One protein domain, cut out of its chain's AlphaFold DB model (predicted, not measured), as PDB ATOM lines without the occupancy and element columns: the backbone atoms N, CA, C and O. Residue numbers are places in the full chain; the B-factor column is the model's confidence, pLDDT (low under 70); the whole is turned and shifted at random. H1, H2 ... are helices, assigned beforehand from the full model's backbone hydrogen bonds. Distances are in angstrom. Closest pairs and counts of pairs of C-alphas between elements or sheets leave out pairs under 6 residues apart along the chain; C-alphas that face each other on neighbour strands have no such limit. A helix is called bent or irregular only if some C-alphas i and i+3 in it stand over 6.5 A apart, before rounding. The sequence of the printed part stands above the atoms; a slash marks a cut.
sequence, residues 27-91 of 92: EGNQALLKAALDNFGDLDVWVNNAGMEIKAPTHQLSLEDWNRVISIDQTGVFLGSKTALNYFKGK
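AT A GLANCE: This is residues 27 to 91 of the 92 residues of the protein "SDR family NAD(P)-dependent oxidoreductase" of Pediococcus acidilactici (UniProt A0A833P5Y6). One long helix, H2, makes the long axis of the model, and a shorter helix, H1, packs slantwise on it by residues 29 to 33 alone, near the later half of H2. Between the two, a long strip of chain with no named element, residues 41 to 62, runs back along the length of H2 to reach its beginning, while residues 35 to 41 stick out. The printed part has 65 residues with two named helices, H1 then H2 along the chain, and no named strand; the class is all helix. The whole is loose, a rod spanning 48 by 20 by 18 A, with a radius of gyration of the C-alphas of 15.2 A.

HOW THE PARTS SIT: H2, residues 63 to 90, has a kink of 32 degrees near residue 70. It is neither bent nor irregular, but only just: C-alphas 71 and 74 are 6.0 A apart. H1, residues 27 to 40, touches H2; their closest C-alphas, those of Asn 29 and Gly 80, are 5.6 A apart. H1 touches H2 with residues 29 to 33 alone, and H2 touches H1 with residues 79 to 84 alone. The two run the same way at a steep tilt of 43 degrees, 15.3 A from centre to centre. In H1 every O i to N i+4 pair is within hydrogen-bond range; in H2, 22 of 24 are.

IN THESE COORDINATES: H2 has 28 residues and measures 38.2 A from C-alpha 63 at (274.108, 411.710, 372.434) to C-alpha 90 at (271.921, 399.421, 408.546). H1 has 14 residues and measures 19.8 A, beginning at C-alpha 27 at (262.621, 405.850, 393.435).

THE WHOLE: The two C-alphas farthest apart, those of Gly 41 and His 59, are 48.4 A apart. The link from H1 to H2 is long, with 22 residues. The printed part has no cut. The mean pLDDT of the printed part is 96.7, and no printed residue is under 70.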
ATOM      1  N   GLU A  27     263.921 406.360 392.986       98.50
ATOM      2  CA  GLU A  27     262.621 405.850 393.435       98.50
ATOM      3  C   GLU A  27     262.417 404.396 393.019       98.50
ATOM      4  O   GLU A  27     261.931 403.588 393.811       98.50
ATOM      5  N   GLY A  28     262.824 404.032 391.799       98.19
ATOM      6  CA  GLY A  28     262.681 402.669 391.306       98.19
ATOM      7  C   GLY A  28     263.542 401.668 392.078       98.19
ATOM      8  O   GLY A  28     263.076 400.571 392.407       98.19
ATOM      9  N   ASN A  29     264.772 402.045 392.433       98.25
ATOM     10  CA  ASN A  29     265.646 401.200 393.251       98.25
ATOM     11  C   ASN A  29     265.130 401.067 394.692       98.25
ATOM     12  O   ASN A  29     265.122 399.962 395.239       98.25
ATOM     13  N   GLN A  30     264.631 402.156 395.288       98.12
ATOM     14  CA  GLN A  30     264.005 402.113 396.615       98.12
ATOM     15  C   GLN A  30     262.741 401.243 396.621       98.12
ATOM     16  O   GLN A  30     262.542 400.439 397.533       98.12
ATOM     17  N   ALA A  31     261.915 401.340 395.577       98.00
ATOM     18  CA  ALA A  31     260.723 400.512 395.425       98.00
ATOM     19  C   ALA A  31     261.066 399.019 395.293       98.00
ATOM     20  O   ALA A  31     260.383 398.187 395.889       98.00
ATOM     21  N   LEU A  32     262.145 398.670 394.581       97.38
ATOM     22  CA  LEU A  32     262.631 397.286 394.484       97.38
ATOM     23  C   LEU A  32     263.093 396.736 395.835       97.38
ATOM     24  O   LEU A  32     262.721 395.615 396.186       97.38
ATOM     25  N   LEU A  33     263.860 397.518 396.603       97.19
ATOM     26  CA  LEU A  33     264.249 397.139 397.963       97.19
ATOM     27  C   LEU A  33     263.004 396.918 398.826       97.19
ATOM     28  O   LEU A  33     262.864 395.856 399.430       97.19
ATOM     29  N   LYS A  34     262.067 397.872 398.833       97.25
ATOM     30  CA  LYS A  34     260.822 397.752 399.599       97.25
ATOM     31  C   LYS A  34     260.042 396.492 399.217       97.25
ATOM     32  O   LYS A  34     259.641 395.740 400.097       97.25
ATOM     33  N   ALA A  35     259.874 396.224 397.923       96.69
ATOM     34  CA  ALA A  35     259.168 395.041 397.444       96.69
ATOM     35  C   ALA A  35     259.838 393.736 397.903       96.69
ATOM     36  O   ALA A  35     259.136 392.782 398.250       96.69
ATOM     37  N   ALA A  36     261.174 393.688 397.936       95.75
ATOM     38  CA  ALA A  36     261.907 392.544 398.466       95.75
ATOM     39  C   ALA A  36     261.640 392.355 399.969       95.75
ATOM     40  O   ALA A  36     261.276 391.258 400.392       95.75
ATOM     41  N   LEU A  37     261.736 393.426 400.761       95.88
ATOM     42  CA  LEU A  37     261.499 393.379 402.208       95.88
ATOM     43  C   LEU A  37     260.053 393.002 402.549       95.88
ATOM     44  O   LEU A  37     259.840 392.117 403.372       95.88
ATOM     45  N   ASP A  38     259.066 393.586 401.869       96.31
ATOM     46  CA  ASP A  38     257.647 393.277 402.089       96.31
ATOM     47  C   ASP A  38     257.334 391.789 401.825       96.31
ATOM     48  O   ASP A  38     256.467 391.200 402.467       96.31
ATOM     49  N   ASN A  39     258.025 391.162 400.865       94.25
ATOM     50  CA  ASN A  39     257.721 389.798 400.431       94.25
ATOM     51  C   ASN A  39     258.569 388.714 401.093       94.25
ATOM     52  O   ASN A  39     258.094 387.582 401.235       94.25
ATOM     53  N   PHE A  40     259.817 389.021 401.426       92.25
ATOM     54  CA  PHE A  40     260.792 388.044 401.912       92.25
ATOM     55  C   PHE A  40     261.282 388.353 403.328       92.25
ATOM     56  O   PHE A  40     261.927 387.499 403.934       92.25
ATOM     57  N   GLY A  41     260.962 389.535 403.864       93.94
ATOM     58  CA  GLY A  41     261.387 390.017 405.178       93.94
ATOM     59  C   GLY A  41     262.828 390.520 405.211       93.94
ATOM     60  O   GLY A  41     263.171 391.311 406.085       93.94
ATOM     61  N   ASP A  42     263.660 390.081 404.266       93.44
ATOM     62  CA  ASP A  42     265.077 390.397 404.238       93.44
ATOM     63  C   ASP A  42     265.684 390.344 402.816       93.44
ATOM     64  O   ASP A  42     265.089 389.783 401.890       93.44
ATOM     65  N   LEU A  43     266.876 390.923 402.652       92.31
ATOM     66  CA  LEU A  43     267.701 390.909 401.447       92.31
ATOM     67  C   LEU A  43     269.131 390.439 401.769       92.31
ATOM     68  O   LEU A  43     269.819 391.043 402.598       92.31
ATOM     69  N   ASP A  44     269.586 389.409 401.051       93.31
ATOM     70  CA  ASP A  44     270.952 388.863 401.137       93.31
ATOM     71  C   ASP A  44     271.837 389.289 399.952       93.31
ATOM     72  O   ASP A  44     273.032 389.529 400.103       93.31
ATOM     73  N   VAL A  45     271.255 389.364 398.750       95.12
ATOM     74  CA  VAL A  45     271.985 389.571 397.492       95.12
ATOM     75  C   VAL A  45     271.246 390.576 396.620       95.12
ATOM     76  O   VAL A  45     270.038 390.463 396.412       95.12
ATOM     77  N   TRP A  46     271.992 391.523 396.052       96.75
ATOM     78  CA  TRP A  46     271.514 392.463 395.043       96.75
ATOM     79  C   TRP A  46     272.301 392.271 393.747       96.75
ATOM     80  O   TRP A  46     273.529 392.340 393.751       96.75
ATOM     81  N   VAL A  47     271.605 392.047 392.632       97.50
ATOM     82  CA  VAL A  47     272.235 391.852 391.318       97.50
ATOM     83  C   VAL A  47     271.821 392.976 390.376       97.50
ATOM     84  O   VAL A  47     270.681 393.019 389.911       97.50
ATOM     85  N   ASN A  48     272.762 393.862 390.054       97.81
ATOM     86  CA  ASN A  48     272.581 394.868 389.008       97.81
ATOM     87  C   ASN A  48     272.749 394.210 387.629       97.81
ATOM     88  O   ASN A  48     273.841 394.193 387.076       97.81
ATOM     89  N   ASN A  49     271.679 393.604 387.111       95.88
ATOM     90  CA  ASN A  49     271.692 392.906 385.816       95.88
ATOM     91  C   ASN A  49     271.003 393.690 384.690       95.88
ATOM     92  O   ASN A  49     271.119 393.323 383.528       95.88
ATOM     93  N   ALA A  50     270.194 394.697 385.018       95.75
ATOM     94  CA  ALA A  50     269.515 395.481 383.995       95.75
ATOM     95  C   ALA A  50     270.557 396.169 383.104       95.75
ATOM     96  O   ALA A  50     271.466 396.816 383.615       95.75
ATOM     97  N   GLY A  51     270.411 395.992 381.794       95.94
ATOM     98  CA  GLY A  51     271.311 396.546 380.800       95.94
ATOM     99  C   GLY A  51     270.636 396.604 379.437       95.94
ATOM    100  O   GLY A  51     269.725 395.811 379.161       95.94
ATOM    101  N   MET A  52     271.052 397.543 378.597       96.25
ATOM    102  CA  MET A  52     270.587 397.646 377.221       96.25
ATOM    103  C   MET A  52     271.684 398.124 376.279       96.25
ATOM    104  O   MET A  52     272.592 398.850 376.654       96.25
ATOM    105  N   GLU A  53     271.553 397.763 375.009       96.75
ATOM    106  CA  GLU A  53     272.519 398.132 373.983       96.75
ATOM    107  C   GLU A  53     271.825 398.874 372.841       96.75
ATOM    108  O   GLU A  53     270.769 398.453 372.361       96.75
ATOM    109  N   ILE A  54     272.451 399.958 372.380       97.56
ATOM    110  CA  ILE A  54     272.110 400.629 371.124       97.56
ATOM    111  C   ILE A  54     273.362 400.620 370.253       97.56
ATOM    112  O   ILE A  54     274.392 401.183 370.621       97.56
ATOM    113  N   LYS A  55     273.279 399.950 369.101       96.94
ATOM    114  CA  LYS A  55     274.409 399.779 368.181       96.94
ATOM    115  C   LYS A  55     274.382 400.838 367.091       96.94
ATOM    116  O   LYS A  55     273.455 400.874 366.289       96.94
ATOM    117  N   ALA A  56     275.450 401.621 367.010       96.88
ATOM    118  CA  ALA A  56     275.748 402.497 365.886       96.88
ATOM    119  C   ALA A  56     277.273 402.642 365.745       96.88
ATOM    120  O   ALA A  56     277.995 402.496 366.738       96.88
ATOM    121  N   PRO A  57     277.799 402.950 364.546       98.12
ATOM    122  CA  PRO A  57     279.162 403.454 364.424       98.12
ATOM    123  C   PRO A  57     279.371 404.645 365.372       98.12
ATOM    124  O   PRO A  57     278.499 405.503 365.469       98.12
ATOM    125  N   THR A  58     280.521 404.739 366.044       96.00
ATOM    126  CA  THR A  58     280.750 405.730 367.117       96.00
ATOM    127  C   THR A  58     280.444 407.174 366.709       96.00
ATOM    128  O   THR A  58     279.880 407.927 367.490       96.00
ATOM    129  N   HIS A  59     280.769 407.555 365.474       97.31
ATOM    130  CA  HIS A  59     280.533 408.902 364.940       97.31
ATOM    131  C   HIS A  59     279.073 409.166 364.521       97.31
ATOM    132  O   HIS A  59     278.749 410.280 364.124       97.31
ATOM    133  N   GLN A  60     278.213 408.146 364.566       98.00
ATOM    134  CA  GLN A  60     276.784 408.212 364.241       98.00
ATOM    135  C   GLN A  60     275.900 407.970 365.469       98.00
ATOM    136  O   GLN A  60     274.689 408.159 365.385       98.00
ATOM    137  N   LEU A  61     276.478 407.542 366.597       97.94
ATOM    138  CA  LEU A  61     275.733 407.355 367.835       97.94
ATOM    139  C   LEU A  61     275.258 408.716 368.343       97.94
ATOM    140  O   LEU A  61     276.064 409.615 368.594       97.94
ATOM    141  N   SER A  62     273.944 408.865 368.499       98.25
ATOM    142  CA  SER A  62     273.388 410.090 369.051       98.25
ATOM    143  C   SER A  62     273.754 410.218 370.534       98.25
ATOM    144  O   SER A  62     273.879 409.228 371.263       98.25
ATOM    145  N   LEU A  63     273.905 411.456 371.008       98.12
ATOM    146  CA  LEU A  63     274.108 411.710 372.434       98.12
ATOM    147  C   LEU A  63     272.905 411.229 373.268       98.12
ATOM    148  O   LEU A  63     273.078 410.807 374.408       98.12
ATOM    149  N   GLU A  64     271.699 411.275 372.703       98.31
ATOM    150  CA  GLU A  64     270.484 410.760 373.339       98.31
ATOM    151  C   GLU A  64     270.570 409.245 373.573       98.31
ATOM    152  O   GLU A  64     270.374 408.791 374.702       98.31
ATOM    153  N   ASP A  65     270.944 408.474 372.550       98.19
ATOM    154  CA  ASP A  65     271.103 407.019 372.646       98.19
ATOM    155  C   ASP A  65     272.221 406.635 373.617       98.19
ATOM    156  O   ASP A  65     272.044 405.748 374.457       98.19
ATOM    157  N   TRP A  66     273.355 407.339 373.553       97.94
ATOM    158  CA  TRP A  66     274.442 407.177 374.516       97.94
ATOM    159  C   TRP A  66     273.950 407.392 375.950       97.94
ATOM    160  O   TRP A  66     274.141 406.535 376.813       97.94
ATOM    161  N   ASN A  67     273.265 408.510 376.204       98.31
ATOM    162  CA  ASN A  67     272.745 408.828 377.531       98.31
ATOM    163  C   ASN A  67     271.702 407.811 377.997       98.31
ATOM    164  O   ASN A  67     271.647 407.508 379.188       98.31
ATOM    165  N   ARG A  68     270.907 407.245 377.084       98.00
ATOM    166  CA  ARG A  68     269.941 406.193 377.406       98.00
ATOM    167  C   ARG A  68     270.629 404.916 377.890       98.00
ATOM    168  O   ARG A  68     270.217 404.375 378.915       98.00
ATOM    169  N   VAL A  69     271.689 404.474 377.209       98.31
ATOM    170  CA  VAL A  69     272.505 403.325 377.644       98.31
ATOM    171  C   VAL A  69     273.167 403.626 378.990       98.31
ATOM    172  O   VAL A  69     273.005 402.862 379.936       98.31
ATOM    173  N   ILE A  70     273.827 404.781 379.137       98.44
ATOM    174  CA  ILE A  70     274.482 405.185 380.396       98.44
ATOM    175  C   ILE A  70     273.489 405.261 381.564       98.44
ATOM    176  O   ILE A  70     273.809 404.840 382.676       98.44
ATOM    177  N   SER A  71     272.277 405.761 381.324       98.56
ATOM    178  CA  SER A  71     271.232 405.887 382.342       98.56
ATOM    179  C   SER A  71     270.856 404.538 382.969       98.56
ATOM    180  O   SER A  71     270.631 404.470 384.179       98.56
ATOM    181  N   ILE A  72     270.849 403.455 382.191       98.19
ATOM    182  CA  ILE A  72     270.511 402.114 382.686       98.19
ATOM    183  C   ILE A  72     271.770 401.379 383.154       98.19
ATOM    184  O   ILE A  72     271.843 400.961 384.311       98.19
ATOM    185  N   ASP A  73     272.777 401.283 382.291       98.38
ATOM    186  CA  ASP A  73     273.920 400.383 382.454       98.38
ATOM    187  C   ASP A  73     274.973 400.919 383.432       98.38
ATOM    188  O   ASP A  73     275.767 400.151 383.966       98.38
ATOM    189  N   GLN A  74     274.999 402.233 383.675       98.50
ATOM    190  CA  GLN A  74     275.953 402.867 384.591       98.50
ATOM    191  C   GLN A  74     275.231 403.514 385.770       98.50
ATOM    192  O   GLN A  74     275.425 403.106 386.918       98.50
ATOM    193  N   THR A  75     274.350 404.484 385.505       98.69
ATOM    194  CA  THR A  75     273.609 405.176 386.569       98.69
ATOM    195  C   THR A  75     272.734 404.191 387.340       98.69
ATOM    196  O   THR A  75     272.765 404.194 388.570       98.69
ATOM    197  N   GLY A  76     272.030 403.286 386.654       98.56
ATOM    198  CA  GLY A  76     271.224 402.260 387.317       98.56
ATOM    199  C   GLY A  76     272.039 401.326 388.218       98.56
ATOM    200  O   GLY A  76     271.644 401.073 389.358       98.56
ATOM    201  N   VAL A  77     273.222 400.888 387.773       98.56
ATOM    202  CA  VAL A  77     274.147 400.073 388.586       98.56
ATOM    203  C   VAL A  77     274.617 400.833 389.829       98.56
ATOM    204  O   VAL A  77     274.649 400.266 390.929       98.56
ATOM    205  N   PHE A  78     274.965 402.114 389.680       98.75
ATOM    206  CA  PHE A  78     275.367 402.964 390.799       98.75
ATOM    207  C   PHE A  78     274.237 403.108 391.827       98.75
ATOM    208  O   PHE A  78     274.453 402.869 393.017       98.75
ATOM    209  N   LEU A  79     273.025 403.444 391.376       98.75
ATOM    210  CA  LEU A  79     271.868 403.658 392.248       98.75
ATOM    211  C   LEU A  79     271.426 402.379 392.966       98.75
ATOM    212  O   LEU A  79     271.147 402.417 394.171       98.75
ATOM    213  N   GLY A  80     271.415 401.242 392.267       98.44
ATOM    214  CA  GLY A  80     271.121 399.943 392.868       98.44
ATOM    215  C   GLY A  80     272.157 399.556 393.924       98.44
ATOM    216  O   GLY A  80     271.799 399.197 395.046       98.44
ATOM    217  N   SER A  81     273.447 399.738 393.623       98.56
ATOM    218  CA  SER A  81     274.536 399.465 394.574       98.56
ATOM    219  C   SER A  81     274.482 400.374 395.805       98.56
ATOM    220  O   SER A  81     274.597 399.885 396.929       98.56
ATOM    221  N   LYS A  82     274.252 401.682 395.619       98.38
ATOM    222  CA  LYS A  82     274.050 402.656 396.709       98.38
ATOM    223  C   LYS A  82     272.882 402.240 397.607       98.38
ATOM    224  O   LYS A  82     273.016 402.248 398.830       98.38
ATOM    225  N   THR A  83     271.760 401.839 397.009       98.31
ATOM    226  CA  THR A  83     270.558 401.391 397.731       98.31
ATOM    227  C   THR A  83     270.832 400.135 398.557       98.31
ATOM    228  O   THR A  83     270.586 400.131 399.766       98.31
ATOM    229  N   ALA A  84     271.409 399.099 397.943       97.50
ATOM    230  CA  ALA A  84     271.742 397.852 398.626       97.50
ATOM    231  C   ALA A  84     272.770 398.064 399.749       97.50
ATOM    232  O   ALA A  84     272.583 397.573 400.860       97.50
ATOM    233  N   LEU A  85     273.827 398.844 399.500       97.81
ATOM    234  CA  LEU A  85     274.866 399.111 400.496       97.81
ATOM    235  C   LEU A  85     274.321 399.866 401.714       97.81
ATOM    236  O   LEU A  85     274.665 399.522 402.845       97.81
ATOM    237  N   ASN A  86     273.464 400.869 401.505       97.25
ATOM    238  CA  ASN A  86     272.822 401.590 402.606       97.25
ATOM    239  C   ASN A  86     271.974 400.652 403.472       97.25
ATOM    240  O   ASN A  86     272.041 400.735 404.698       97.25
ATOM    241  N   TYR A  87     271.237 399.734 402.844       96.50
ATOM    242  CA  TYR A  87     270.474 398.715 403.558       96.50
ATOM    243  C   TYR A  87     271.386 397.774 404.361       96.50
ATOM    244  O   TYR A  87     271.208 397.624 405.568       96.50
ATOM    245  N   PHE A  88     272.417 397.200 403.731       96.25
ATOM    246  CA  PHE A  88     273.324 396.257 404.393       96.25
ATOM    247  C   PHE A  88     274.089 396.879 405.564       96.25
ATOM    248  O   PHE A  88     274.236 396.242 406.602       96.25
ATOM    249  N   LYS A  89     274.521 398.140 405.447       95.88
ATOM    250  CA  LYS A  89     275.177 398.861 406.553       95.88
ATOM    251  C   LYS A  89     274.243 399.140 407.737       95.88
ATOM    252  O   LYS A  89     274.739 399.352 408.843       95.88
ATOM    253  N   GLY A  90     272.930 399.184 407.511       90.12
ATOM    254  CA  GLY A  90     271.921 399.421 408.546       90.12
ATOM    255  C   GLY A  90     271.597 398.193 409.405       90.12
ATOM    256  O   GLY A  90     271.085 398.360 410.507       90.12
ATOM    257  N   LYS A  91     271.928 396.979 408.944       78.75
ATOM    258  CA  LYS A  91     271.641 395.689 409.603       78.75
ATOM    259  C   LYS A  91     272.573 395.343 410.786       78.75
ATOM    260  O   LYS A  91     272.968 394.189 410.916       78.75
TER     261      LYS A  91